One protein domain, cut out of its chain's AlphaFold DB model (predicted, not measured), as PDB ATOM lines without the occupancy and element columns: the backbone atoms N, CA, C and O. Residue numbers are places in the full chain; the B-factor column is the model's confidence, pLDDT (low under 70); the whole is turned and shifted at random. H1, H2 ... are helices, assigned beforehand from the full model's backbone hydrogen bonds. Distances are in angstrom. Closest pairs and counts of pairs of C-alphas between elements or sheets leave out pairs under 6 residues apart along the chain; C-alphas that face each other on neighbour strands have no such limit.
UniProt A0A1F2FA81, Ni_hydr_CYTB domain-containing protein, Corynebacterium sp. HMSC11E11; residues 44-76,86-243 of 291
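What this domain is: This is residues 44 to 76 and 86 to 243 of the 291 residues of the protein "Ni_hydr_CYTB domain-containing protein" of Corynebacterium sp. HMSC11E11 (UniProt A0A1F2FA81). Two pairs of long antiparallel helices, H1 with H2 and H4 with H7, cross each other and meet over only part of their length, H2 on H4 and H1 on H7. The short helix H3 lies across the end of H4 where H4 begins, reached by long links on both sides, and the small helices H5 and H6 pack on the last turns of H4 at the other end. The printed part has 191 residues with seven named helices, H1 to H7 in order, and no named strand; its class is all helix. It is only just loose, close to compact, with a radius of gyration of the C-alphas of 19.6 A, and elongated, spanning 61 by 37 by 34 A.

Where its parts are: Find C-alpha 45 at (45.807, 4.543, 20.271); from there H1 runs through residues 45 to 69, 35.7 A long. After the cut, H2 takes residues 89 to 117, 42.1 A. H3 is residues 134 to 147. Look next at C-alpha 162, at (27.137, 0.757, 35.607), where H4 begins, residues 162 to 187, 37.4 A. H5, residues 194 to 199, and H6, residues 201 to 206, are short. H7, the longest, covers residues 208 to 239, 46.4 A, and ends at C-alpha 239, (43.427, -3.583, 44.960).

How they stand to each other: Begin with H4, the hub, touching five other helices. It touches H7 at a shallow tilt of 31 degrees, opposite ways; the closest C-alphas, of Thr 181 and His 215, are 5.8 A apart. With residues 179 to 186 alone it touches H2 at a steep tilt of 48 degrees, closest at the C-alphas of Cys 105 and Val 179, 7.2 A. H3 stands about perpendicular to H4, at 89 degrees, and touches its residues 162 to 163 alone; the C-alphas of Leu 140 and Pro 162 come closest, 5.0 A. H4 and H5 form a helical hairpin, the C-alphas of Gly 187 and Leu 196 closest at 4.2 A. H6 touches H4 at 78 degrees, about perpendicular, with the C-alphas of Ala 184 and Pro 202 closest at 6.4 A. Farther out, H1 touches H2 at a shallow tilt of 31 degrees, opposite ways; the C-alphas of Met 61 and His 97 are closest, 5.2 A apart. H1 and H7 only just touch, with 3 pairs of C-alphas within 8 A. H1 and H4 are apart, as are H2 and H7. Every O i to N i+4 pair is within hydrogen-bond range in H1, H2, H3, H4, H5 and H7; in H6 it is 1 of 2.

The domain as a whole: The C-alphas of Lys 152 and Ser 192, the two farthest apart, are 61.8 A from each other. Residues 77 to 85 are not printed, and C-alphas 76 and 86 stand 8.9 A apart across the cut. The links H2 to H3 and H3 to H4 are long. The mean pLDDT of the printed part is 77.0; look for values under 70 at residues 75 to 76, 86, 114 to 168 and 240 to 243.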
ATOM      1  N   SER A  44      42.161   1.712  21.898       71.75
ATOM      2  CA  SER A  44      42.828   2.163  20.680       71.75
ATOM      3  C   SER A  44      43.804   3.311  20.973       71.75
ATOM      4  O   SER A  44      43.625   4.088  21.915       71.75
ATOM      5  N   ALA A  45      44.851   3.438  20.155       73.62
ATOM      6  CA  ALA A  45      45.807   4.543  20.271       73.62
ATOM      7  C   ALA A  45      45.113   5.916  20.175       73.62
ATOM      8  O   ALA A  45      45.415   6.816  20.955       73.62
ATOM      9  N   SER A  46      44.117   6.045  19.291       75.94
ATOM     10  CA  SER A  46      43.335   7.274  19.123       75.94
ATOM     11  C   SER A  46      42.577   7.667  20.392       75.94
ATOM     12  O   SER A  46      42.562   8.839  20.757       75.94
ATOM     13  N   LEU A  47      41.986   6.697  21.099       77.38
ATOM     14  CA  LEU A  47      41.267   6.953  22.348       77.38
ATOM     15  C   LEU A  47      42.210   7.436  23.454       77.38
ATOM     16  O   LEU A  47      41.886   8.375  24.182       77.38
ATOM     17  N   ARG A  48      43.385   6.807  23.563       82.12
ATOM     18  CA  ARG A  48      44.413   7.194  24.536       82.12
ATOM     19  C   ARG A  48      44.899   8.613  24.283       82.12
ATOM     20  O   ARG A  48      44.926   9.418  25.209       82.12
ATOM     21  N   PHE A  49      45.200   8.940  23.027       86.00
ATOM     22  CA  PHE A  49      45.581  10.293  22.642       86.00
ATOM     23  C   PHE A  49      44.499  11.316  23.010       86.00
ATOM     24  O   PHE A  49      44.804  12.313  23.656       86.00
ATOM     25  N   GLN A  50      43.231  11.049  22.674       85.31
ATOM     26  CA  GLN A  50      42.119  11.947  23.014       85.31
ATOM     27  C   GLN A  50      41.997  12.190  24.519       85.31
ATOM     28  O   GLN A  50      41.747  13.320  24.941       85.31
ATOM     29  N   HIS A  51      42.175  11.151  25.333       87.81
ATOM     30  CA  HIS A  51      42.126  11.278  26.783       87.81
ATOM     31  C   HIS A  51      43.270  12.137  27.319       87.81
ATOM     32  O   HIS A  51      43.008  13.132  27.985       87.81
ATOM     33  N   TRP A  52      44.521  11.812  26.987       90.06
ATOM     34  CA  TRP A  52      45.680  12.558  27.487       90.06
ATOM     35  C   TRP A  52      45.719  14.000  26.971       90.06
ATOM     36  O   TRP A  52      46.048  14.910  27.732       90.06
ATOM     37  N   ALA A  53      45.293  14.234  25.727       91.44
ATOM     38  CA  ALA A  53      45.092  15.581  25.200       91.44
ATOM     39  C   ALA A  53      44.028  16.343  26.007       91.44
ATOM     40  O   ALA A  53      44.245  17.494  26.378       91.44
ATOM     41  N   SER A  54      42.905  15.695  26.335       91.62
ATOM     42  CA  SER A  54      41.856  16.302  27.163       91.62
ATOM     43  C   SER A  54      42.349  16.617  28.575       91.62
ATOM     44  O   SER A  54      42.064  17.698  29.075       91.62
ATOM     45  N   VAL A  55      43.116  15.719  29.202       92.44
ATOM     46  CA  VAL A  55      43.703  15.940  30.536       92.44
ATOM     47  C   VAL A  55      44.600  17.176  30.529       92.44
ATOM     48  O   VAL A  55      44.411  18.066  31.355       92.44
ATOM     49  N   LEU A  56      45.526  17.276  29.569       95.31
ATOM     50  CA  LEU A  56      46.429  18.425  29.459       95.31
ATOM     51  C   LEU A  56      45.657  19.740  29.277       95.31
ATOM     52  O   LEU A  56      45.935  20.724  29.960       95.31
ATOM     53  N   LEU A  57      44.667  19.750  28.383       95.69
ATOM     54  CA  LEU A  57      43.861  20.938  28.101       95.69
ATOM     55  C   LEU A  57      43.024  21.362  29.310       95.69
ATOM     56  O   LEU A  57      43.004  22.545  29.641       95.69
ATOM     57  N   ILE A  58      42.400  20.413  30.015       93.94
ATOM     58  CA  ILE A  58      41.629  20.692  31.234       93.94
ATOM     59  C   ILE A  58      42.526  21.304  32.315       93.94
ATOM     60  O   ILE A  58      42.101  22.252  32.973       93.94
ATOM     61  N   VAL A  59      43.761  20.820  32.484       95.56
ATOM     62  CA  VAL A  59      44.715  21.384  33.456       95.56
ATOM     63  C   VAL A  59      45.078  22.826  33.096       95.56
ATOM     64  O   VAL A  59      44.969  23.711  33.945       95.56
ATOM     65  N   VAL A  60      45.445  23.089  31.836       96.44
ATOM     66  CA  VAL A  60      45.793  24.443  31.366       96.44
ATOM     67  C   VAL A  60      44.609  25.401  31.512       96.44
ATOM     68  O   VAL A  60      44.763  26.502  32.045       96.44
ATOM     69  N   MET A  61      43.415  24.983  31.087       96.19
ATOM     70  CA  MET A  61      42.193  25.779  31.219       96.19
ATOM     71  C   MET A  61      41.825  26.024  32.680       96.19
ATOM     72  O   MET A  61      41.417  27.126  33.016       96.19
ATOM     73  N   SER A  62      41.998  25.039  33.561       95.19
ATOM     74  CA  SER A  62      41.703  25.189  34.990       95.19
ATOM     75  C   SER A  62      42.642  26.190  35.658       95.19
ATOM     76  O   SER A  62      42.180  27.074  36.372       95.19
ATOM     77  N   ALA A  63      43.948  26.098  35.390       95.00
ATOM     78  CA  ALA A  63      44.936  27.013  35.960       95.00
ATOM     79  C   ALA A  63      44.716  28.457  35.482       95.00
ATOM     80  O   ALA A  63      44.668  29.393  36.278       95.00
ATOM     81  N   THR A  64      44.523  28.635  34.174       95.81
ATOM     82  CA  THR A  64      44.244  29.956  33.591       95.81
ATOM     83  C   THR A  64      42.864  30.486  33.985       95.81
ATOM     84  O   THR A  64      42.717  31.678  34.226       95.81
ATOM     85  N   GLY A  65      41.857  29.616  34.102       94.25
ATOM     86  CA  GLY A  65      40.491  29.960  34.500       94.25
ATOM     87  C   GLY A  65      40.395  30.403  35.956       94.25
ATOM     88  O   GLY A  65      39.737  31.404  36.234       94.25
ATOM     89  N   TRP A  66      41.112  29.727  36.863       94.06
ATOM     90  CA  TRP A  66      41.266  30.181  38.247       94.06
ATOM     91  C   TRP A  66      41.857  31.586  38.266       94.06
ATOM     92  O   TRP A  66      41.240  32.490  38.819       94.06
ATOM     93  N   TYR A  67      42.985  31.809  37.591       92.06
ATOM     94  CA  TYR A  67      43.593  33.138  37.552       92.06
ATOM     95  C   TYR A  67      42.650  34.212  36.978       92.06
ATOM     96  O   TYR A  67      42.630  35.341  37.453       92.06
ATOM     97  N   ILE A  68      41.841  33.877  35.964       91.31
ATOM     98  CA  ILE A  68      40.861  34.815  35.394       91.31
ATOM     99  C   ILE A  68      39.766  35.186  36.407       91.31
ATOM    100  O   ILE A  68      39.237  36.298  36.352       91.31
ATOM    101  N   MET A  69      39.391  34.251  37.281       89.44
ATOM    102  CA  MET A  69      38.420  34.472  38.353       89.44
ATOM    103  C   MET A  69      39.018  35.303  39.491       89.44
ATOM    104  O   MET A  69      38.367  36.236  39.954       89.44
ATOM    105  N   ASP A  70      40.227  34.955  39.928       87.88
ATOM    106  CA  ASP A  70      40.930  35.579  41.046       87.88
ATOM    107  C   ASP A  70      42.408  35.800  40.670       87.88
ATOM    108  O   ASP A  70      43.215  34.864  40.754       87.88
ATOM    109  N   PRO A  71      42.775  36.997  40.176       85.38
ATOM    110  CA  PRO A  71      44.136  37.296  39.752       85.38
ATOM    111  C   PRO A  71      45.044  37.464  40.978       85.38
ATOM    112  O   PRO A  71      45.201  38.553  41.521       85.38
ATOM    113  N   PHE A  72      45.658  36.363  41.409       81.88
ATOM    114  CA  PHE A  72      46.473  36.297  42.628       81.88
ATOM    115  C   PHE A  72      47.942  36.731  42.450       81.88
ATOM    116  O   PHE A  72      48.697  36.754  43.421       81.88
ATOM    117  N   PHE A  73      48.381  37.045  41.225       80.75
ATOM    118  CA  PHE A  73      49.732  37.545  40.944       80.75
ATOM    119  C   PHE A  73      49.743  38.545  39.786       80.75
ATOM    120  O   PHE A  73      48.872  38.516  38.925       80.75
ATOM    121  N   GLY A  74      50.772  39.393  39.736       73.88
ATOM    122  CA  GLY A  74      50.908  40.452  38.735       73.88
ATOM    123  C   GLY A  74      50.315  41.793  39.186       73.88
ATOM    124  O   GLY A  74      49.817  41.892  40.306       73.88
ATOM    125  N   PRO A  75      50.411  42.838  38.344       68.06
ATOM    126  CA  PRO A  75      49.808  44.135  38.629       68.06
ATOM    127  C   PRO A  75      48.291  43.973  38.763       68.06
ATOM    128  O   PRO A  75      47.618  43.565  37.814       68.06
ATOM    129  N   ASP A  76      47.750  44.251  39.947       68.88
ATOM    130  CA  ASP A  76      46.303  44.280  40.140       68.88
ATOM    131  C   ASP A  76      45.719  45.551  39.499       68.88
ATOM    132  O   ASP A  76      46.435  46.488  39.131       68.88
ATOM    133  N   THR A  86      49.665  49.319  32.396       62.94
ATOM    134  CA  THR A  86      48.534  48.392  32.536       62.94
ATOM    135  C   THR A  86      48.911  46.925  32.344       62.94
ATOM    136  O   THR A  86      48.070  46.054  32.574       62.94
ATOM    137  N   GLY A  87      50.162  46.628  31.965       72.31
ATOM    138  CA  GLY A  87      50.625  45.272  31.680       72.31
ATOM    139  C   GLY A  87      49.791  44.537  30.613       72.31
ATOM    140  O   GLY A  87      48.764  45.002  30.123       72.31
ATOM    141  N   TYR A  88      50.224  43.336  30.220       83.00
ATOM    142  CA  TYR A  88      49.460  42.482  29.286       83.00
ATOM    143  C   TYR A  88      49.262  41.048  29.798       83.00
ATOM    144  O   TYR A  88      48.774  40.173  29.084       83.00
ATOM    145  N   LEU A  89      49.595  40.796  31.066       86.56
ATOM    146  CA  LEU A  89      49.557  39.464  31.671       86.56
ATOM    147  C   LEU A  89      48.156  38.836  31.617       86.56
ATOM    148  O   LEU A  89      48.002  37.700  31.167       86.56
ATOM    149  N   MET A  90      47.121  39.591  31.995       87.31
ATOM    150  CA  MET A  90      45.734  39.118  31.911       87.31
ATOM    151  C   MET A  90      45.313  38.835  30.461       87.31
ATOM    152  O   MET A  90      44.569  37.890  30.204       87.31
ATOM    153  N   GLY A  91      45.818  39.615  29.498       88.69
ATOM    154  CA  GLY A  91      45.608  39.378  28.068       88.69
ATOM    155  C   GLY A  91      46.200  38.044  27.615       88.69
ATOM    156  O   GLY A  91      45.498  37.240  27.004       88.69
ATOM    157  N   ILE A  92      47.450  37.766  27.998       91.25
ATOM    158  CA  ILE A  92      48.140  36.499  27.707       91.25
ATOM    159  C   ILE A  92      47.396  35.317  28.329       91.25
ATOM    160  O   ILE A  92      47.152  34.318  27.656       91.25
ATOM    161  N   ILE A  93      46.987  35.424  29.594       93.31
ATOM    162  CA  ILE A  93      46.303  34.327  30.289       93.31
ATOM    163  C   ILE A  93      44.930  34.051  29.670       93.31
ATOM    164  O   ILE A  93      44.586  32.890  29.436       93.31
ATOM    165  N   ARG A  94      44.172  35.096  29.314       93.31
ATOM    166  CA  ARG A  94      42.912  34.947  28.568       93.31
ATOM    167  C   ARG A  94      43.134  34.321  27.197       93.31
ATOM    168  O   ARG A  94      42.354  33.455  26.814       93.31
ATOM    169  N   PHE A  95      44.183  34.722  26.481       94.38
ATOM    170  CA  PHE A  95      44.536  34.130  25.191       94.38
ATOM    171  C   PHE A  95      44.806  32.628  25.332       94.38
ATOM    172  O   PHE A  95      44.153  31.834  24.662       94.38
ATOM    173  N   ILE A  96      45.668  32.226  26.274       96.75
ATOM    174  CA  ILE A  96      45.963  30.809  26.543       96.75
ATOM    175  C   ILE A  96      44.684  30.042  26.900       96.75
ATOM    176  O   ILE A  96      44.451  28.966  26.349       96.75
ATOM    177  N   HIS A  97      43.838  30.593  27.776       97.06
ATOM    178  CA  HIS A  97      42.588  29.953  28.191       97.06
ATOM    179  C   HIS A  97      41.640  29.711  27.010       97.06
ATOM    180  O   HIS A  97      41.136  28.605  26.823       97.06
ATOM    181  N   ILE A  98      41.418  30.741  26.187       95.38
ATOM    182  CA  ILE A  98      40.513  30.681  25.036       95.38
ATOM    183  C   ILE A  98      41.060  29.720  23.977       95.38
ATOM    184  O   ILE A  98      40.320  28.866  23.486       95.38
ATOM    185  N   THR A  99      42.353  29.800  23.653       96.56
ATOM    186  CA  THR A  99      42.993  28.893  22.692       96.56
ATOM    187  C   THR A  99      42.925  27.443  23.166       96.56
ATOM    188  O   THR A  99      42.551  26.569  22.383       96.56
ATOM    189  N   ALA A 100      43.209  27.172  24.442       96.69
ATOM    190  CA  ALA A 100      43.063  25.836  25.018       96.69
ATOM    191  C   ALA A 100      41.604  25.349  24.960       96.69
ATOM    192  O   ALA A 100      41.360  24.200  24.594       96.69
ATOM    193  N   GLY A 101      40.635  26.235  25.219       95.12
ATOM    194  CA  GLY A 101      39.208  25.956  25.063       95.12
ATOM    195  C   GLY A 101      38.832  25.537  23.640       95.12
ATOM    196  O   GLY A 101      38.162  24.523  23.456       95.12
ATOM    197  N   PHE A 102      39.317  26.247  22.617       94.69
ATOM    198  CA  PHE A 102      39.072  25.877  21.218       94.69
ATOM    199  C   PHE A 102      39.727  24.549  20.825       94.69
ATOM    200  O   PHE A 102      39.098  23.739  20.139       94.69
ATOM    201  N   LEU A 103      40.955  24.286  21.284       95.44
ATOM    202  CA  LEU A 103      41.600  22.985  21.082       95.44
ATOM    203  C   LEU A 103      40.786  21.863  21.736       95.44
ATOM    204  O   LEU A 103      40.582  20.812  21.127       95.44
ATOM    205  N   TRP A 104      40.260  22.100  22.939       94.38
ATOM    206  CA  TRP A 104      39.431  21.131  23.650       94.38
ATOM    207  C   TRP A 104      38.092  20.887  22.947       94.38
ATOM    208  O   TRP A 104      37.694  19.732  22.795       94.38
ATOM    209  N   CYS A 105      37.454  21.928  22.402       91.81
ATOM    210  CA  CYS A 105      36.294  21.791  21.515       91.81
ATOM    211  C   CYS A 105      36.611  20.926  20.286       91.81
ATOM    212  O   CYS A 105      35.799  20.084  19.904       91.81
ATOM    213  N   GLY A 106      37.798  21.077  19.690       90.56
ATOM    214  CA  GLY A 106      38.257  20.232  18.584       90.56
ATOM    215  C   GLY A 106      38.396  18.758  18.980       90.56
ATOM    216  O   GLY A 106      37.894  17.875  18.278       90.56
ATOM    217  N   VAL A 107      39.003  18.480  20.139       89.25
ATOM    218  CA  VAL A 107      39.106  17.114  20.688       89.25
ATOM    219  C   VAL A 107      37.718  16.534  20.984       89.25
ATOM    220  O   VAL A 107      37.446  15.382  20.633       89.25
ATOM    221  N   ALA A 108      36.816  17.329  21.564       84.38
ATOM    222  CA  ALA A 108      35.438  16.937  21.855       84.38
ATOM    223  C   ALA A 108      34.620  16.668  20.580       84.38
ATOM    224  O   ALA A 108      33.854  15.707  20.533       84.38
ATOM    225  N   LEU A 109      34.812  17.450  19.515       84.00
ATOM    226  CA  LEU A 109      34.146  17.225  18.231       84.00
ATOM    227  C   LEU A 109      34.659  15.955  17.548       84.00
ATOM    228  O   LEU A 109      33.862  15.145  17.077       84.00
ATOM    229  N   ALA A 110      35.976  15.728  17.558       82.19
ATOM    230  CA  ALA A 110      36.559  14.475  17.083       82.19
ATOM    231  C   ALA A 110      36.017  13.275  17.879       82.19
ATOM    232  O   ALA A 110      35.752  12.213  17.316       82.19
ATOM    233  N   ARG A 111      35.801  13.446  19.189       79.25
ATOM    234  CA  ARG A 111      35.179  12.436  20.051       79.25
ATOM    235  C   ARG A 111      33.726  12.176  19.663       79.25
ATOM    236  O   ARG A 111      33.341  11.017  19.528       79.25
ATOM    237  N   LEU A 112      32.942  13.229  19.443       72.06
ATOM    238  CA  LEU A 112      31.553  13.130  19.006       72.06
ATOM    239  C   LEU A 112      31.447  12.425  17.648       72.06
ATOM    240  O   LEU A 112      30.640  11.515  17.491       72.06
ATOM    241  N   PHE A 113      32.322  12.763  16.701       73.62
ATOM    242  CA  PHE A 113      32.410  12.084  15.410       73.62
ATOM    243  C   PHE A 113      32.694  10.582  15.578       73.62
ATOM    244  O   PHE A 113      31.984   9.743  15.026       73.62
ATOM    245  N   MET A 114      33.666  10.209  16.414       66.50
ATOM    246  CA  MET A 114      33.941   8.796  16.704       66.50
ATOM    247  C   MET A 114      32.754   8.086  17.376       66.50
ATOM    248  O   MET A 114      32.524   6.913  17.090       66.50
ATOM    249  N   LEU A 115      31.965   8.778  18.206       63.00
ATOM    250  CA  LEU A 115      30.770   8.212  18.847       63.00
ATOM    251  C   LEU A 115      29.664   7.817  17.855       63.00
ATOM    252  O   LEU A 115      28.905   6.881  18.131       63.00
ATOM    253  N   PHE A 116      29.574   8.506  16.714       60.66
ATOM    254  CA  PHE A 116      28.601   8.211  15.657       60.66
ATOM    255  C   PHE A 116      29.134   7.241  14.594       60.66
ATOM    256  O   PHE A 116      28.374   6.399  14.118       60.66
ATOM    257  N   PHE A 117      30.421   7.324  14.241       58.03
ATOM    258  CA  PHE A 117      30.967   6.639  13.059       58.03
ATOM    259  C   PHE A 117      31.915   5.462  13.355       58.03
ATOM    260  O   PHE A 117      32.227   4.694  12.443       58.03
ATOM    261  N   ALA A 118      32.383   5.267  14.593       53.47
ATOM    262  CA  ALA A 118      33.324   4.184  14.894       53.47
ATOM    263  C   ALA A 118      32.646   2.798  14.971       53.47
ATOM    264  O   ALA A 118      31.615   2.608  15.618       53.47
ATOM    265  N   ARG A 119      33.290   1.791  14.358       46.03
ATOM    266  CA  ARG A 119      32.840   0.383  14.315       46.03
ATOM    267  C   ARG A 119      33.020  -0.394  15.633       46.03
ATOM    268  O   ARG A 119      32.398  -1.440  15.804       46.03
ATOM    269  N   GLY A 120      33.835   0.097  16.570       49.16
ATOM    270  CA  GLY A 120      34.131  -0.592  17.833       49.16
ATOM    271  C   GLY A 120      32.972  -0.547  18.838       49.16
ATOM    272  O   GLY A 120      32.422   0.522  19.102       49.16
ATOM    273  N   LYS A 121      32.630  -1.690  19.459       47.38
ATOM    274  CA  LYS A 121      31.564  -1.801  20.486       47.38
ATOM    275  C   LYS A 121      31.725  -0.797  21.643       47.38
ATOM    276  O   LYS A 121      30.720  -0.284  22.121       47.38
ATOM    277  N   GLN A 122      32.965  -0.479  22.025       47.28
ATOM    278  CA  GLN A 122      33.317   0.450  23.114       47.28
ATOM    279  C   GLN A 122      33.249   1.940  22.726       47.28
ATOM    280  O   GLN A 122      33.345   2.814  23.580       47.28
ATOM    281  N   SER A 123      33.108   2.251  21.434       40.19
ATOM    282  CA  SER A 123      33.127   3.625  20.912       40.19
ATOM    283  C   SER A 123      31.747   4.107  20.465       40.19
ATOM    284  O   SER A 123      31.650   5.132  19.805       40.19
ATOM    285  N   ARG A 124      30.674   3.377  20.781       50.31
ATOM    286  CA  ARG A 124      29.304   3.716  20.376       50.31
ATOM    287  C   ARG A 124      28.516   4.324  21.530       50.31
ATOM    288  O   ARG A 124      28.693   3.926  22.674       50.31
ATOM    289  N   TRP A 125      27.526   5.157  21.201       42.91
ATOM    290  CA  TRP A 125      26.536   5.719  22.138       42.91
ATOM    291  C   TRP A 125      25.899   4.710  23.117       42.91
ATOM    292  O   TRP A 125      25.553   5.072  24.235       42.91
ATOM    293  N   ARG A 126      25.784   3.427  22.738       42.53
ATOM    294  CA  ARG A 126      25.265   2.364  23.625       42.53
ATOM    295  C   ARG A 126      26.184   2.006  24.799       42.53
ATOM    296  O   ARG A 126      25.708   1.358  25.715       42.53
ATOM    297  N   ALA A 127      27.454   2.408  24.780       47.66
ATOM    298  CA  ALA A 127      28.366   2.245  25.912       47.66
ATOM    299  C   ALA A 127      28.195   3.346  26.981       47.66
ATOM    300  O   ALA A 127      28.728   3.217  28.078       47.66
ATOM    301  N   LEU A 128      27.473   4.431  26.664       45.53
ATOM    302  CA  LEU A 128      27.291   5.581  27.559       45.53
ATOM    303  C   LEU A 128      26.011   5.492  28.403       45.53
ATOM    304  O   LEU A 128      25.970   6.067  29.485       45.53
ATOM    305  N   SER A 129      24.981   4.768  27.955       38.66
ATOM    306  CA  SER A 129      23.700   4.688  28.669       38.66
ATOM    307  C   SER A 129      23.525   3.336  29.380       38.66
ATOM    308  O   SER A 129      23.348   2.326  28.692       38.66
ATOM    309  N   PRO A 130      23.494   3.298  30.729       42.72
ATOM    310  CA  PRO A 130      23.325   2.067  31.507       42.72
ATOM    311  C   PRO A 130      21.862   1.598  31.594       42.72
ATOM    312  O   PRO A 130      21.527   0.756  32.421       42.72
ATOM    313  N   VAL A 131      20.948   2.157  30.793       44.09
ATOM    314  CA  VAL A 131      19.494   1.982  30.980       44.09
ATOM    315  C   VAL A 131      18.859   1.153  29.863       44.09
ATOM    316  O   VAL A 131      17.754   1.438  29.407       44.09
ATOM    317  N   HIS A 132      19.560   0.126  29.382       47.28
ATOM    318  CA  HIS A 132      19.009  -0.779  28.370       47.28
ATOM    319  C   HIS A 132      18.428  -2.077  28.960       47.28
ATOM    320  O   HIS A 132      17.599  -2.704  28.300       47.28
ATOM    321  N   SER A 133      18.774  -2.471  30.197       46.62
ATOM    322  CA  SER A 133      18.221  -3.671  30.844       46.62
ATOM    323  C   SER A 133      18.060  -3.546  32.368       46.62
ATOM    324  O   SER A 133      18.887  -2.955  33.054       46.62
ATOM    325  N   MET A 134      17.040  -4.204  32.937       46.03
ATOM    326  CA  MET A 134      16.823  -4.319  34.395       46.03
ATOM    327  C   MET A 134      17.997  -4.986  35.143       46.03
ATOM    328  O   MET A 134      18.134  -4.830  36.356       46.03
ATOM    329  N   LYS A 135      18.867  -5.717  34.430       49.06
ATOM    330  CA  LYS A 135      20.110  -6.285  34.978       49.06
ATOM    331  C   LYS A 135      21.180  -5.221  35.257       49.06
ATOM    332  O   LYS A 135      21.889  -5.349  36.252       49.06
ATOM    333  N   ASP A 136      21.242  -4.162  34.452       50.41
ATOM    334  CA  ASP A 136      22.242  -3.090  34.576       50.41
ATOM    335  C   ASP A 136      21.942  -2.192  35.786       50.41
ATOM    336  O   ASP A 136      22.842  -1.818  36.536       50.41
ATOM    337  N   VAL A 137      20.655  -1.945  36.059       53.69
ATOM    338  CA  VAL A 137      20.180  -1.207  37.246       53.69
ATOM    339  C   VAL A 137      20.451  -1.983  38.540       53.69
ATOM    340  O   VAL A 137      20.851  -1.401  39.548       53.69
ATOM    341  N   LYS A 138      20.291  -3.313  38.524       55.34
ATOM    342  CA  LYS A 138      20.633  -4.159  39.679       55.34
ATOM    343  C   LYS A 138      22.148  -4.188  39.928       55.34
ATOM    344  O   LYS A 138      22.569  -4.122  41.080       55.34
ATOM    345  N   GLY A 139      22.951  -4.215  38.860       53.22
ATOM    346  CA  GLY A 139      24.410  -4.085  38.930       53.22
ATOM    347  C   GLY A 139      24.869  -2.728  39.479       53.22
ATOM    348  O   GLY A 139      25.770  -2.683  40.312       53.22
ATOM    349  N   LEU A 140      24.201  -1.632  39.096       54.94
ATOM    350  CA  LEU A 140      24.436  -0.282  39.631       54.94
ATOM    351  C   LEU A 140      24.238  -0.221  41.150       54.94
ATOM    352  O   LEU A 140      25.075   0.331  41.868       54.94
ATOM    353  N   TRP A 141      23.146  -0.807  41.642       54.28
ATOM    354  CA  TRP A 141      22.839  -0.856  43.071       54.28
ATOM    355  C   TRP A 141      23.855  -1.703  43.845       54.28
ATOM    356  O   TRP A 141      24.374  -1.262  44.870       54.28
ATOM    357  N   ASP A 142      24.213  -2.875  43.316       55.75
ATOM    358  CA  ASP A 142      25.194  -3.778  43.929       55.75
ATOM    359  C   ASP A 142      26.597  -3.165  44.011       55.75
ATOM    360  O   ASP A 142      27.291  -3.327  45.015       55.75
ATOM    361  N   VAL A 143      26.998  -2.413  42.989       58.75
ATOM    362  CA  VAL A 143      28.272  -1.690  42.970       58.75
ATOM    363  C   VAL A 143      28.255  -0.513  43.936       58.75
ATOM    364  O   VAL A 143      29.233  -0.298  44.649       58.75
ATOM    365  N   THR A 144      27.169   0.259  43.962       57.41
ATOM    366  CA  THR A 144      27.038   1.403  44.877       57.41
ATOM    367  C   THR A 144      27.121   0.926  46.325       57.41
ATOM    368  O   THR A 144      27.839   1.515  47.126       57.41
ATOM    369  N   LEU A 145      26.474  -0.200  46.643       58.12
ATOM    370  CA  LEU A 145      26.575  -0.866  47.943       58.12
ATOM    371  C   LEU A 145      27.988  -1.386  48.244       58.12
ATOM    372  O   LEU A 145      28.432  -1.283  49.384       58.12
ATOM    373  N   TYR A 146      28.705  -1.922  47.251       54.31
ATOM    374  CA  TYR A 146      30.103  -2.338  47.413       54.31
ATOM    375  C   TYR A 146      31.028  -1.146  47.715       54.31
ATOM    376  O   TYR A 146      31.795  -1.191  48.674       54.31
ATOM    377  N   TYR A 147      30.916  -0.044  46.962       56.06
ATOM    378  CA  TYR A 147      31.692   1.181  47.212       56.06
ATOM    379  C   TYR A 147      31.296   1.891  48.511       56.06
ATOM    380  O   TYR A 147      32.144   2.524  49.134       56.06
ATOM    381  N   ALA A 148      30.047   1.743  48.952       61.69
ATOM    382  CA  ALA A 148      29.588   2.192  50.265       61.69
ATOM    383  C   ALA A 148      30.028   1.261  51.415       61.69
ATOM    384  O   ALA A 148      29.644   1.498  52.556       61.69
ATOM    385  N   PHE A 149      30.823   0.217  51.141       57.03
ATOM    386  CA  PHE A 149      31.277  -0.807  52.095       57.03
ATOM    387  C   PHE A 149      30.165  -1.684  52.701       57.03
ATOM    388  O   PHE A 149      30.411  -2.422  53.654       57.03
ATOM    389  N   LEU A 150      28.953  -1.674  52.138       57.72
ATOM    390  CA  LEU A 150      27.842  -2.525  52.581       57.72
ATOM    391  C   LEU A 150      27.898  -3.951  51.998       57.72
ATOM    392  O   LEU A 150      27.177  -4.830  52.470       57.72
ATOM    393  N   LYS A 151      28.743  -4.217  50.992       46.75
ATOM    394  CA  LYS A 151      28.869  -5.535  50.339       46.75
ATOM    395  C   LYS A 151      30.338  -5.962  50.221       46.75
ATOM    396  O   LYS A 151      31.185  -5.140  49.898       46.75
ATOM    397  N   LYS A 152      30.638  -7.247  50.479       42.72
ATOM    398  CA  LYS A 152      32.014  -7.802  50.510       42.72
ATOM    399  C   LYS A 152      32.590  -8.214  49.147       42.72
ATOM    400  O   LYS A 152      33.807  -8.257  49.018       42.72
ATOM    401  N   GLU A 153      31.757  -8.506  48.148       42.91
ATOM    402  CA  GLU A 153      32.202  -9.001  46.834       42.91
ATOM    403  C   GLU A 153      31.798  -8.039  45.710       42.91
ATOM    404  O   GLU A 153      30.624  -7.673  45.601       42.91
ATOM    405  N   ALA A 154      32.768  -7.641  44.878       42.81
ATOM    406  CA  ALA A 154      32.544  -6.826  43.687       42.81
ATOM    407  C   ALA A 154      32.361  -7.707  42.438       42.81
ATOM    408  O   ALA A 154      33.180  -8.596  42.199       42.81
ATOM    409  N   PRO A 155      31.333  -7.465  41.604       50.59
ATOM    410  CA  PRO A 155      31.235  -8.084  40.285       50.59
ATOM    411  C   PRO A 155      32.335  -7.568  39.335       50.59
ATOM    412  O   PRO A 155      32.568  -6.365  39.229       50.59
ATOM    413  N   LEU A 156      32.991  -8.494  38.629       44.12
ATOM    414  CA  LEU A 156      34.125  -8.237  37.732       44.12
ATOM    415  C   LEU A 156      33.651  -7.759  36.338       44.12
ATOM    416  O   LEU A 156      33.260  -8.571  35.494       44.12
ATOM    417  N   TYR A 157      33.703  -6.453  36.071       49.78
ATOM    418  CA  TYR A 157      33.386  -5.861  34.757       49.78
ATOM    419  C   TYR A 157      34.680  -5.589  33.954       49.78
ATOM    420  O   TYR A 157      35.624  -5.040  34.511       49.78
ATOM    421  N   ILE A 158      34.758  -5.956  32.655       43.91
ATOM    422  CA  ILE A 158      35.944  -5.637  31.800       43.91
ATOM    423  C   ILE A 158      35.936  -4.178  31.390       43.91
ATOM    424  O   ILE A 158      36.981  -3.539  31.331       43.91
ATOM    425  N   ALA A 159      34.768  -3.702  30.962       44.56
ATOM    426  CA  ALA A 159      34.679  -2.467  30.220       44.56
ATOM    427  C   ALA A 159      34.368  -1.329  31.178       44.56
ATOM    428  O   ALA A 159      35.254  -0.534  31.473       44.56
ATOM    429  N   HIS A 160      33.127  -1.220  31.641       51.97
ATOM    430  CA  HIS A 160      32.685  -0.128  32.499       51.97
ATOM    431  C   HIS A 160      31.612  -0.642  33.451       51.97
ATOM    432  O   HIS A 160      30.588  -1.170  33.023       51.97
ATOM    433  N   ASN A 161      31.808  -0.398  34.736       58.31
ATOM    434  CA  ASN A 161      30.796  -0.602  35.752       58.31
ATOM    435  C   ASN A 161      29.570   0.315  35.492       58.31
ATOM    436  O   ASN A 161      29.772   1.466  35.093       58.31
ATOM    437  N   PRO A 162      28.315  -0.108  35.741       51.84
ATOM    438  CA  PRO A 162      27.137   0.757  35.607       51.84
ATOM    439  C   PRO A 162      27.260   2.118  36.315       51.84
ATOM    440  O   PRO A 162      26.793   3.130  35.790       51.84
ATOM    441  N   LEU A 163      27.942   2.172  37.469       54.00
ATOM    442  CA  LEU A 163      28.201   3.435  38.176       54.00
ATOM    443  C   LEU A 163      29.164   4.324  37.384       54.00
ATOM    444  O   LEU A 163      28.924   5.518  37.241       54.00
ATOM    445  N   GLN A 164      30.200   3.728  36.790       60.38
ATOM    446  CA  GLN A 164      31.118   4.432  35.898       60.38
ATOM    447  C   GLN A 164      30.392   4.939  34.645       60.38
ATOM    448  O   GLN A 164      30.613   6.079  34.257       60.38
ATOM    449  N   GLN A 165      29.480   4.164  34.045       61.81
ATOM    450  CA  GLN A 165      28.687   4.606  32.883       61.81
ATOM    451  C   GLN A 165      27.810   5.829  33.201       61.81
ATOM    452  O   GLN A 165      27.761   6.777  32.413       61.81
ATOM    453  N   LEU A 166      27.172   5.856  34.377       62.50
ATOM    454  CA  LEU A 166      26.399   7.016  34.834       62.50
ATOM    455  C   LEU A 166      27.301   8.235  35.077       62.50
ATOM    456  O   LEU A 166      26.988   9.334  34.621       62.50
ATOM    457  N   SER A 167      28.450   8.038  35.731       68.94
ATOM    458  CA  SER A 167      29.450   9.093  35.923       68.94
ATOM    459  C   SER A 167      29.982   9.632  34.592       68.94
ATOM    460  O   SER A 167      30.179  10.839  34.471       68.94
ATOM    461  N   TYR A 168      30.157   8.780  33.576       69.31
ATOM    462  CA  TYR A 168      30.572   9.216  32.243       69.31
ATOM    463  C   TYR A 168      29.501  10.064  31.558       69.31
ATOM    464  O   TYR A 168      29.811  11.130  31.035       69.31
ATOM    465  N   THR A 169      28.233   9.656  31.599       70.81
ATOM    466  CA  THR A 169      27.150  10.491  31.054       70.81
ATOM    467  C   THR A 169      27.062  11.837  31.777       70.81
ATOM    468  O   THR A 169      26.946  12.875  31.124       70.81
ATOM    469  N   GLY A 170      27.206  11.839  33.107       74.25
ATOM    470  CA  GLY A 170      27.255  13.061  33.911       74.25
ATOM    471  C   GLY A 170      28.403  13.990  33.509       74.25
ATOM    472  O   GLY A 170      28.163  15.164  33.230       74.25
ATOM    473  N   ILE A 171      29.634  13.475  33.401       83.19
ATOM    474  CA  ILE A 171      30.785  14.309  33.030       83.19
ATOM    475  C   ILE A 171      30.693  14.803  31.582       83.19
ATOM    476  O   ILE A 171      31.037  15.950  31.329       83.19
ATOM    477  N   TYR A 172      30.168  14.015  30.633       81.75
ATOM    478  CA  TYR A 172      29.940  14.502  29.264       81.75
ATOM    479  C   TYR A 172      28.924  15.650  29.230       81.75
ATOM    480  O   TYR A 172      29.154  16.636  28.530       81.75
ATOM    481  N   ALA A 173      27.838  15.560  30.004       83.19
ATOM    482  CA  ALA A 173      26.866  16.644  30.121       83.19
ATOM    483  C   ALA A 173      27.489  17.897  30.757       83.19
ATOM    484  O   ALA A 173      27.332  18.996  30.229       83.19
ATOM    485  N   MET A 174      28.257  17.738  31.839       87.62
ATOM    486  CA  MET A 174      28.980  18.846  32.473       87.62
ATOM    487  C   MET A 174      29.990  19.496  31.523       87.62
ATOM    488  O   MET A 174      30.027  20.718  31.419       87.62
ATOM    489  N   CYS A 175      30.768  18.700  30.789       88.94
ATOM    490  CA  CYS A 175      31.713  19.192  29.789       88.94
ATOM    491  C   CYS A 175      31.005  19.955  28.666       88.94
ATOM    492  O   CYS A 175      31.479  21.010  28.253       88.94
ATOM    493  N   LEU A 176      29.852  19.471  28.197       89.56
ATOM    494  CA  LEU A 176      29.048  20.177  27.202       89.56
ATOM    495  C   LEU A 176      28.559  21.529  27.736       89.56
ATOM    496  O   LEU A 176      28.679  22.538  27.042       89.56
ATOM    497  N   LEU A 177      28.064  21.576  28.975       91.25
ATOM    498  CA  LEU A 177      27.670  22.830  29.622       91.25
ATOM    499  C   LEU A 177      28.865  23.780  29.801       91.25
ATOM    500  O   LEU A 177      28.715  24.984  29.588       91.25
ATOM    501  N   GLN A 178      30.056  23.259  30.117       94.88
ATOM    502  CA  GLN A 178      31.291  24.048  30.195       94.88
ATOM    503  C   GLN A 178      31.632  24.686  28.843       94.88
ATOM    504  O   GLN A 178      31.944  25.875  28.782       94.88
ATOM    505  N   VAL A 179      31.526  23.921  27.751       93.19
ATOM    506  CA  VAL A 179      31.740  24.423  26.384       93.19
ATOM    507  C   VAL A 179      30.706  25.487  26.027       93.19
ATOM    508  O   VAL A 179      31.085  26.557  25.564       93.19
ATOM    509  N   ILE A 180      29.417  25.234  26.270       92.00
ATOM    510  CA  ILE A 180      28.339  26.179  25.940       92.00
ATOM    511  C   ILE A 180      28.529  27.497  26.692       92.00
ATOM    512  O   ILE A 180      28.488  28.563  26.088       92.00
ATOM    513  N   THR A 181      28.773  27.436  28.001       94.31
ATOM    514  CA  THR A 181      28.979  28.641  28.818       94.31
ATOM    515  C   THR A 181      30.254  29.391  28.425       94.31
ATOM    516  O   THR A 181      30.232  30.617  28.351       94.31
ATOM    517  N   GLY A 182      31.341  28.683  28.097       94.19
ATOM    518  CA  GLY A 182      32.589  29.291  27.625       94.19
ATOM    519  C   GLY A 182      32.449  29.958  26.253       94.19
ATOM    520  O   GLY A 182      32.862  31.104  26.081       94.19
ATOM    521  N   LEU A 183      31.810  29.282  25.294       93.00
ATOM    522  CA  LEU A 183      31.526  29.834  23.965       93.00
ATOM    523  C   LEU A 183      30.561  31.018  24.035       93.00
ATOM    524  O   LEU A 183      30.750  31.987  23.304       93.00
ATOM    525  N   ALA A 184      29.577  30.981  24.936       93.19
ATOM    526  CA  ALA A 184      28.682  32.109  25.144       93.19
ATOM    527  C   ALA A 184      29.444  33.345  25.626       93.19
ATOM    528  O   ALA A 184      29.272  34.431  25.072       93.19
ATOM    529  N   LEU A 185      30.339  33.182  26.608       92.81
ATOM    530  CA  LEU A 185      31.187  34.270  27.100       92.81
ATOM    531  C   LEU A 185      32.150  34.787  26.023       92.81
ATOM    532  O   LEU A 185      32.404  35.988  25.966       92.81
ATOM    533  N   PHE A 186      32.657  33.907  25.155       92.94
ATOM    534  CA  PHE A 186      33.479  34.298  24.009       92.94
ATOM    535  C   PHE A 186      32.679  35.077  22.951       92.94
ATOM    536  O   PHE A 186      33.184  36.054  22.403       92.94
ATOM    537  N   GLY A 187      31.419  34.699  22.708       88.75
ATOM    538  CA  GLY A 187      30.525  35.360  21.751       88.75
ATOM    539  C   GLY A 187      30.310  36.851  22.028       88.75
ATOM    540  O   GLY A 187      30.099  37.626  21.099       88.75
ATOM    541  N   LEU A 188      30.466  37.292  23.281       89.31
ATOM    542  CA  LEU A 188      30.392  38.710  23.658       89.31
ATOM    543  C   LEU A 188      31.481  39.593  23.028       89.31
ATOM    544  O   LEU A 188      31.371  40.814  23.107       89.31
ATOM    545  N   TYR A 189      32.528  39.007  22.441       88.12
ATOM    546  CA  TYR A 189      33.625  39.753  21.825       88.12
ATOM    547  C   TYR A 189      33.161  40.678  20.690       88.12
ATOM    548  O   TYR A 189      33.577  41.832  20.639       88.12
ATOM    549  N   ASP A 190      32.300  40.182  19.798       89.19
ATOM    550  CA  ASP A 190      31.774  40.951  18.670       89.19
ATOM    551  C   ASP A 190      30.335  40.521  18.356       89.19
ATOM    552  O   ASP A 190      30.084  39.456  17.801       89.19
ATOM    553  N   GLN A 191      29.386  41.382  18.717       87.19
ATOM    554  CA  GLN A 191      27.952  41.160  18.522       87.19
ATOM    555  C   GLN A 191      27.458  41.574  17.127       87.19
ATOM    556  O   GLN A 191      26.302  41.328  16.796       87.19
ATOM    557  N   SER A 192      28.308  42.189  16.295       88.75
ATOM    558  CA  SER A 192      27.965  42.487  14.899       88.75
ATOM    559  C   SER A 192      28.038  41.240  14.014       88.75
ATOM    560  O   SER A 192      27.330  41.129  13.011       88.75
ATOM    561  N   ASN A 193      28.851  40.259  14.413       90.88
ATOM    562  CA  ASN A 193      28.949  38.970  13.753       90.88
ATOM    563  C   ASN A 193      27.797  38.047  14.182       90.88
ATOM    564  O   ASN A 193      27.694  37.646  15.344       90.88
ATOM    565  N   TRP A 194      26.971  37.639  13.215       89.38
ATOM    566  CA  TRP A 194      25.810  36.776  13.453       89.38
ATOM    567  C   TRP A 194      26.161  35.467  14.180       89.38
ATOM    568  O   TRP A 194      25.376  34.992  14.998       89.38
ATOM    569  N   PHE A 195      27.338  34.887  13.919       88.94
ATOM    570  CA  PHE A 195      27.758  33.624  14.526       88.94
ATOM    571  C   PHE A 195      28.053  33.791  16.020       88.94
ATOM    572  O   PHE A 195      27.605  32.995  16.844       88.94
ATOM    573  N   LEU A 196      28.771  34.855  16.380       88.00
ATOM    574  CA  LEU A 196      29.113  35.159  17.770       88.00
ATOM    575  C   LEU A 196      27.883  35.597  18.571       88.00
ATOM    576  O   LEU A 196      27.750  35.209  19.732       88.00
ATOM    577  N   MET A 197      26.946  36.299  17.928       87.38
ATOM    578  CA  MET A 197      25.643  36.642  18.502       87.38
ATOM    579  C   MET A 197      24.818  35.392  18.857       87.38
ATOM    580  O   MET A 197      24.219  35.319  19.929       87.38
ATOM    581  N   VAL A 198      24.800  34.375  17.985       88.56
ATOM    582  CA  VAL A 198      24.123  33.099  18.281       88.56
ATOM    583  C   VAL A 198      24.803  32.374  19.441       88.56
ATOM    584  O   VAL A 198      24.118  31.840  20.314       88.56
ATOM    585  N   LEU A 199      26.138  32.377  19.499       88.94
ATOM    586  CA  LEU A 199      26.865  31.764  20.612       88.94
ATOM    587  C   LEU A 199      26.567  32.449  21.948       88.94
ATOM    588  O   LEU A 199      26.396  31.752  22.945       88.94
ATOM    589  N   SER A 200      26.462  33.780  21.984       88.94
ATOM    590  CA  SER A 200      26.158  34.536  23.207       88.94
ATOM    591  C   SER A 200      24.700  34.442  23.652       88.94
ATOM    592  O   SER A 200      24.363  34.933  24.727       88.94
ATOM    593  N   TYR A 201      23.826  33.782  22.893       85.94
ATOM    594  CA  TYR A 201      22.396  33.725  23.190       85.94
ATOM    595  C   TYR A 201      22.025  33.234  24.608       85.94
ATOM    596  O   TYR A 201      21.162  33.858  25.231       85.94
ATOM    597  N   PRO A 202      22.704  32.226  25.204       85.88
ATOM    598  CA  PRO A 202      22.452  31.817  26.589       85.88
ATOM    599  C   PRO A 202      22.606  32.953  27.613       85.88
ATOM    600  O   PRO A 202      21.960  32.946  28.661       85.88
ATOM    601  N   ILE A 203      23.438  33.955  27.320       89.00
ATOM    602  CA  ILE A 203      23.666  35.100  28.205       89.00
ATOM    603  C   ILE A 203      22.465  36.041  28.223       89.00
ATOM    604  O   ILE A 203      22.190  36.626  29.269       89.00
ATOM    605  N   HIS A 204      21.718  36.172  27.126       82.94
ATOM    606  CA  HIS A 204      20.542  37.046  27.091       82.94
ATOM    607  C   HIS A 204      19.409  36.557  28.000       82.94
ATOM    608  O   HIS A 204      18.598  37.364  28.442       82.94
ATOM    609  N   TRP A 205      19.358  35.259  28.306       82.88
ATOM    610  CA  TRP A 205      18.341  34.682  29.189       82.88
ATOM    611  C   TRP A 205      18.740  34.692  30.662       82.88
ATOM    612  O   TRP A 205      17.894  34.895  31.528       82.88
ATOM    613  N   VAL A 206      20.019  34.446  30.950       86.25
ATOM    614  CA  VAL A 206      20.493  34.174  32.319       86.25
ATOM    615  C   VAL A 206      21.294  35.350  32.899       86.25
ATOM    616  O   VAL A 206      21.365  35.528  34.112       86.25
ATOM    617  N   GLY A 207      21.875  36.190  32.040       90.56
ATOM    618  CA  GLY A 207      22.725  37.315  32.415       90.56
ATOM    619  C   GLY A 207      24.208  36.946  32.538       90.56
ATOM    620  O   GLY A 207      24.585  35.834  32.912       90.56
ATOM    621  N   ILE A 208      25.078  37.920  32.246       91.69
ATOM    622  CA  ILE A 208      26.543  37.747  32.230       91.69
ATOM    623  C   ILE A 208      27.096  37.238  33.577       91.69
ATOM    624  O   ILE A 208      27.884  36.285  33.561       91.69
ATOM    625  N   PRO A 209      26.721  37.812  34.744       93.19
ATOM    626  CA  PRO A 209      27.295  37.389  36.024       93.19
ATOM    627  C   PRO A 209      26.957  35.937  36.361       93.19
ATOM    628  O   PRO A 209      27.807  35.195  36.850       93.19
ATOM    629  N   VAL A 210      25.733  35.510  36.043       93.75
ATOM    630  CA  VAL A 210      25.258  34.158  36.339       93.75
ATOM    631  C   VAL A 210      25.928  33.137  35.424       93.75
ATOM    632  O   VAL A 210      26.368  32.100  35.905       93.75
ATOM    633  N   VAL A 211      26.098  33.430  34.128       94.19
ATOM    634  CA  VAL A 211      26.834  32.530  33.217       94.19
ATOM    635  C   VAL A 211      28.289  32.362  33.658       94.19
ATOM    636  O   VAL A 211      28.800  31.242  33.650       94.19
ATOM    637  N   ARG A 212      28.949  33.438  34.109       94.25
ATOM    638  CA  ARG A 212      30.305  33.361  34.679       94.25
ATOM    639  C   ARG A 212      30.341  32.490  35.935       94.25
ATOM    640  O   ARG A 212      31.235  31.654  36.065       94.25
ATOM    641  N   LEU A 213      29.368  32.658  36.832       94.56
ATOM    642  CA  LEU A 213      29.240  31.827  38.028       94.56
ATOM    643  C   LEU A 213      29.058  30.352  37.655       94.56
ATOM    644  O   LEU A 213      29.800  29.514  38.153       94.56
ATOM    645  N   ILE A 214      28.136  30.036  36.741       94.56
ATOM    646  CA  ILE A 214      27.889  28.663  36.275       94.56
ATOM    647  C   ILE A 214      29.166  28.062  35.679       94.56
ATOM    648  O   ILE A 214      29.544  26.959  36.061       94.56
ATOM    649  N   HIS A 215      29.863  28.787  34.798       95.94
ATOM    650  CA  HIS A 215      31.113  28.323  34.181       95.94
ATOM    651  C   HIS A 215      32.200  28.007  35.221       95.94
ATOM    652  O   HIS A 215      32.960  27.049  35.082       95.94
ATOM    653  N   THR A 216      32.253  28.800  36.291       95.06
ATOM    654  CA  THR A 216      33.210  28.630  37.391       95.06
ATOM    655  C   THR A 216      32.818  27.461  38.299       95.06
ATOM    656  O   THR A 216      33.652  26.626  38.641       95.06
ATOM    657  N   VAL A 217      31.539  27.342  38.660       95.31
ATOM    658  CA  VAL A 217      31.024  26.226  39.469       95.31
ATOM    659  C   VAL A 217      31.227  24.897  38.746       95.31
ATOM    660  O   VAL A 217      31.682  23.930  39.354       95.31
ATOM    661  N   LEU A 218      30.953  24.845  37.442       94.88
ATOM    662  CA  LEU A 218      31.191  23.658  36.626       94.88
ATOM    663  C   LEU A 218      32.677  23.264  36.597       94.88
ATOM    664  O   LEU A 218      32.973  22.077  36.727       94.88
ATOM    665  N   MET A 219      33.610  24.223  36.521       95.25
ATOM    666  CA  MET A 219      35.050  23.949  36.663       95.25
ATOM    667  C   MET A 219      35.362  23.245  37.995       95.25
ATOM    668  O   MET A 219      36.031  22.212  37.996       95.25
ATOM    669  N   PHE A 220      34.838  23.740  39.122       94.19
ATOM    670  CA  PHE A 220      35.046  23.099  40.427       94.19
ATOM    671  C   PHE A 220      34.430  21.699  40.506       94.19
ATOM    672  O   PHE A 220      35.047  20.779  41.045       94.19
ATOM    673  N   LEU A 221      33.240  21.500  39.937       92.25
ATOM    674  CA  LEU A 221      32.622  20.175  39.868       92.25
ATOM    675  C   LEU A 221      33.464  19.205  39.022       92.25
ATOM    676  O   LEU A 221      33.601  18.034  39.383       92.25
ATOM    677  N   ILE A 222      34.079  19.683  37.932       91.88
ATOM    678  CA  ILE A 222      35.037  18.899  37.137       91.88
ATOM    679  C   ILE A 222      36.263  18.530  37.984       91.88
ATOM    680  O   ILE A 222      36.725  17.396  37.896       91.88
ATOM    681  N   TRP A 223      36.773  19.415  38.846       93.12
ATOM    682  CA  TRP A 223      37.892  19.072  39.736       93.12
ATOM    683  C   TRP A 223      37.532  17.977  40.730       93.12
ATOM    684  O   TRP A 223      38.293  17.022  40.881       93.12
ATOM    685  N   VAL A 224      36.359  18.073  41.365       91.81
ATOM    686  CA  VAL A 224      35.855  17.018  42.260       91.81
ATOM    687  C   VAL A 224      35.790  15.683  41.515       91.81
ATOM    688  O   VAL A 224      36.276  14.671  42.021       91.81
ATOM    689  N   PHE A 225      35.267  15.686  40.286       89.06
ATOM    690  CA  PHE A 225      35.252  14.498  39.438       89.06
ATOM    691  C   PHE A 225      36.663  13.967  39.155       89.06
ATOM    692  O   PHE A 225      36.882  12.770  39.305       89.06
ATOM    693  N   VAL A 226      37.622  14.820  38.780       91.00
ATOM    694  CA  VAL A 226      39.006  14.404  38.482       91.00
ATOM    695  C   VAL A 226      39.657  13.753  39.702       91.00
ATOM    696  O   VAL A 226      40.255  12.688  39.565       91.00
ATOM    697  N   VAL A 227      39.500  14.333  40.895       90.94
ATOM    698  CA  VAL A 227      40.045  13.765  42.140       90.94
ATOM    699  C   VAL A 227      39.458  12.378  42.407       90.94
ATOM    700  O   VAL A 227      40.204  11.423  42.631       90.94
ATOM    701  N   ILE A 228      38.130  12.243  42.327       86.31
ATOM    702  CA  ILE A 228      37.444  10.956  42.518       86.31
ATOM    703  C   ILE A 228      37.874   9.948  41.445       86.31
ATOM    704  O   ILE A 228      38.153   8.794  41.759       86.31
ATOM    705  N   HIS A 229      37.960  10.373  40.185       87.75
ATOM    706  CA  HIS A 229      38.337   9.535  39.053       87.75
ATOM    707  C   HIS A 229      39.750   8.967  39.213       87.75
ATOM    708  O   HIS A 229      39.937   7.759  39.079       87.75
ATOM    709  N   VAL A 230      40.725   9.813  39.559       88.19
ATOM    710  CA  VAL A 230      42.112   9.388  39.797       88.19
ATOM    711  C   VAL A 230      42.188   8.447  40.996       88.19
ATOM    712  O   VAL A 230      42.822   7.399  40.900       88.19
ATOM    713  N   TYR A 231      41.499   8.759  42.099       86.06
ATOM    714  CA  TYR A 231      41.456   7.878  43.269       86.06
ATOM    715  C   TYR A 231      40.900   6.492  42.925       86.06
ATOM    716  O   TYR A 231      41.517   5.481  43.260       86.06
ATOM    717  N   LEU A 232      39.758   6.432  42.233       80.12
ATOM    718  CA  LEU A 232      39.140   5.163  41.852       80.12
ATOM    719  C   LEU A 232      40.019   4.376  40.878       80.12
ATOM    720  O   LEU A 232      40.151   3.169  41.056       80.12
ATOM    721  N   ALA A 233      40.655   5.045  39.912       81.62
ATOM    722  CA  ALA A 233      41.569   4.404  38.967       81.62
ATOM    723  C   ALA A 233      42.804   3.812  39.667       81.62
ATOM    724  O   ALA A 233      43.208   2.685  39.382       81.62
ATOM    725  N   VAL A 234      43.391   4.543  40.621       82.19
ATOM    726  CA  VAL A 234      44.540   4.054  41.399       82.19
ATOM    727  C   VAL A 234      44.113   2.908  42.312       82.19
ATOM    728  O   VAL A 234      44.784   1.879  42.367       82.19
ATOM    729  N   ARG A 235      42.970   3.037  42.993       80.81
ATOM    730  CA  ARG A 235      42.429   1.988  43.866       80.81
ATOM    731  C   ARG A 235      42.142   0.700  43.094       80.81
ATOM    732  O   ARG A 235      42.504  -0.363  43.590       80.81
ATOM    733  N   SER A 236      41.527   0.771  41.911       72.19
ATOM    734  CA  SER A 236      41.251  -0.423  41.096       72.19
ATOM    735  C   SER A 236      42.535  -1.111  40.633       72.19
ATOM    736  O   SER A 236      42.601  -2.339  40.597       72.19
ATOM    737  N   ASP A 237      43.585  -0.347  40.333       76.12
ATOM    738  CA  ASP A 237      44.864  -0.932  39.920       76.12
ATOM    739  C   ASP A 237      45.607  -1.585  41.086       76.12
ATOM    740  O   ASP A 237      46.151  -2.677  40.925       76.12
ATOM    741  N   VAL A 238      45.588  -0.966  42.267       76.25
ATOM    742  CA  VAL A 238      46.291  -1.483  43.452       76.25
ATOM    743  C   VAL A 238      45.555  -2.668  44.084       76.25
ATOM    744  O   VAL A 238      46.191  -3.653  44.455       76.25
ATOM    745  N   VAL A 239      44.228  -2.587  44.223       71.69
ATOM    746  CA  VAL A 239      43.427  -3.583  44.960       71.69
ATOM    747  C   VAL A 239      42.976  -4.724  44.054       71.69
ATOM    748  O   VAL A 239      43.096  -5.890  44.423       71.69
ATOM    749  N   GLU A 240      42.461  -4.399  42.869       61.59
ATOM    750  CA  GLU A 240      41.782  -5.365  41.997       61.59
ATOM    751  C   GLU A 240      42.707  -5.876  40.875       61.59
ATOM    752  O   GLU A 240      42.338  -6.781  40.128       61.59
ATOM    753  N   LYS A 241      43.932  -5.328  40.769       63.88
ATOM    754  CA  LYS A 241      44.928  -5.643  39.726       63.88
ATOM    755  C   LYS A 241      44.346  -5.578  38.311       63.88
ATOM    756  O   LYS A 241      44.798  -6.279  37.408       63.88
ATOM    757  N   HIS A 242      43.351  -4.715  38.111       59.31
ATOM    758  CA  HIS A 242      42.661  -4.578  36.832       59.31
ATOM    759  C   HIS A 242      43.521  -3.925  35.747       59.31
ATOM    760  O   HIS A 242      43.217  -4.073  34.568       59.31
ATOM    761  N   GLY A 243      44.606  -3.235  36.114       62.06
ATOM    762  CA  GLY A 243      45.524  -2.617  35.155       62.06
ATOM    763  C   GLY A 243      44.847  -1.571  34.267       62.06
ATOM    764  O   GLY A 243      45.249  -1.394  33.117       62.06
TER     765      GLY A 243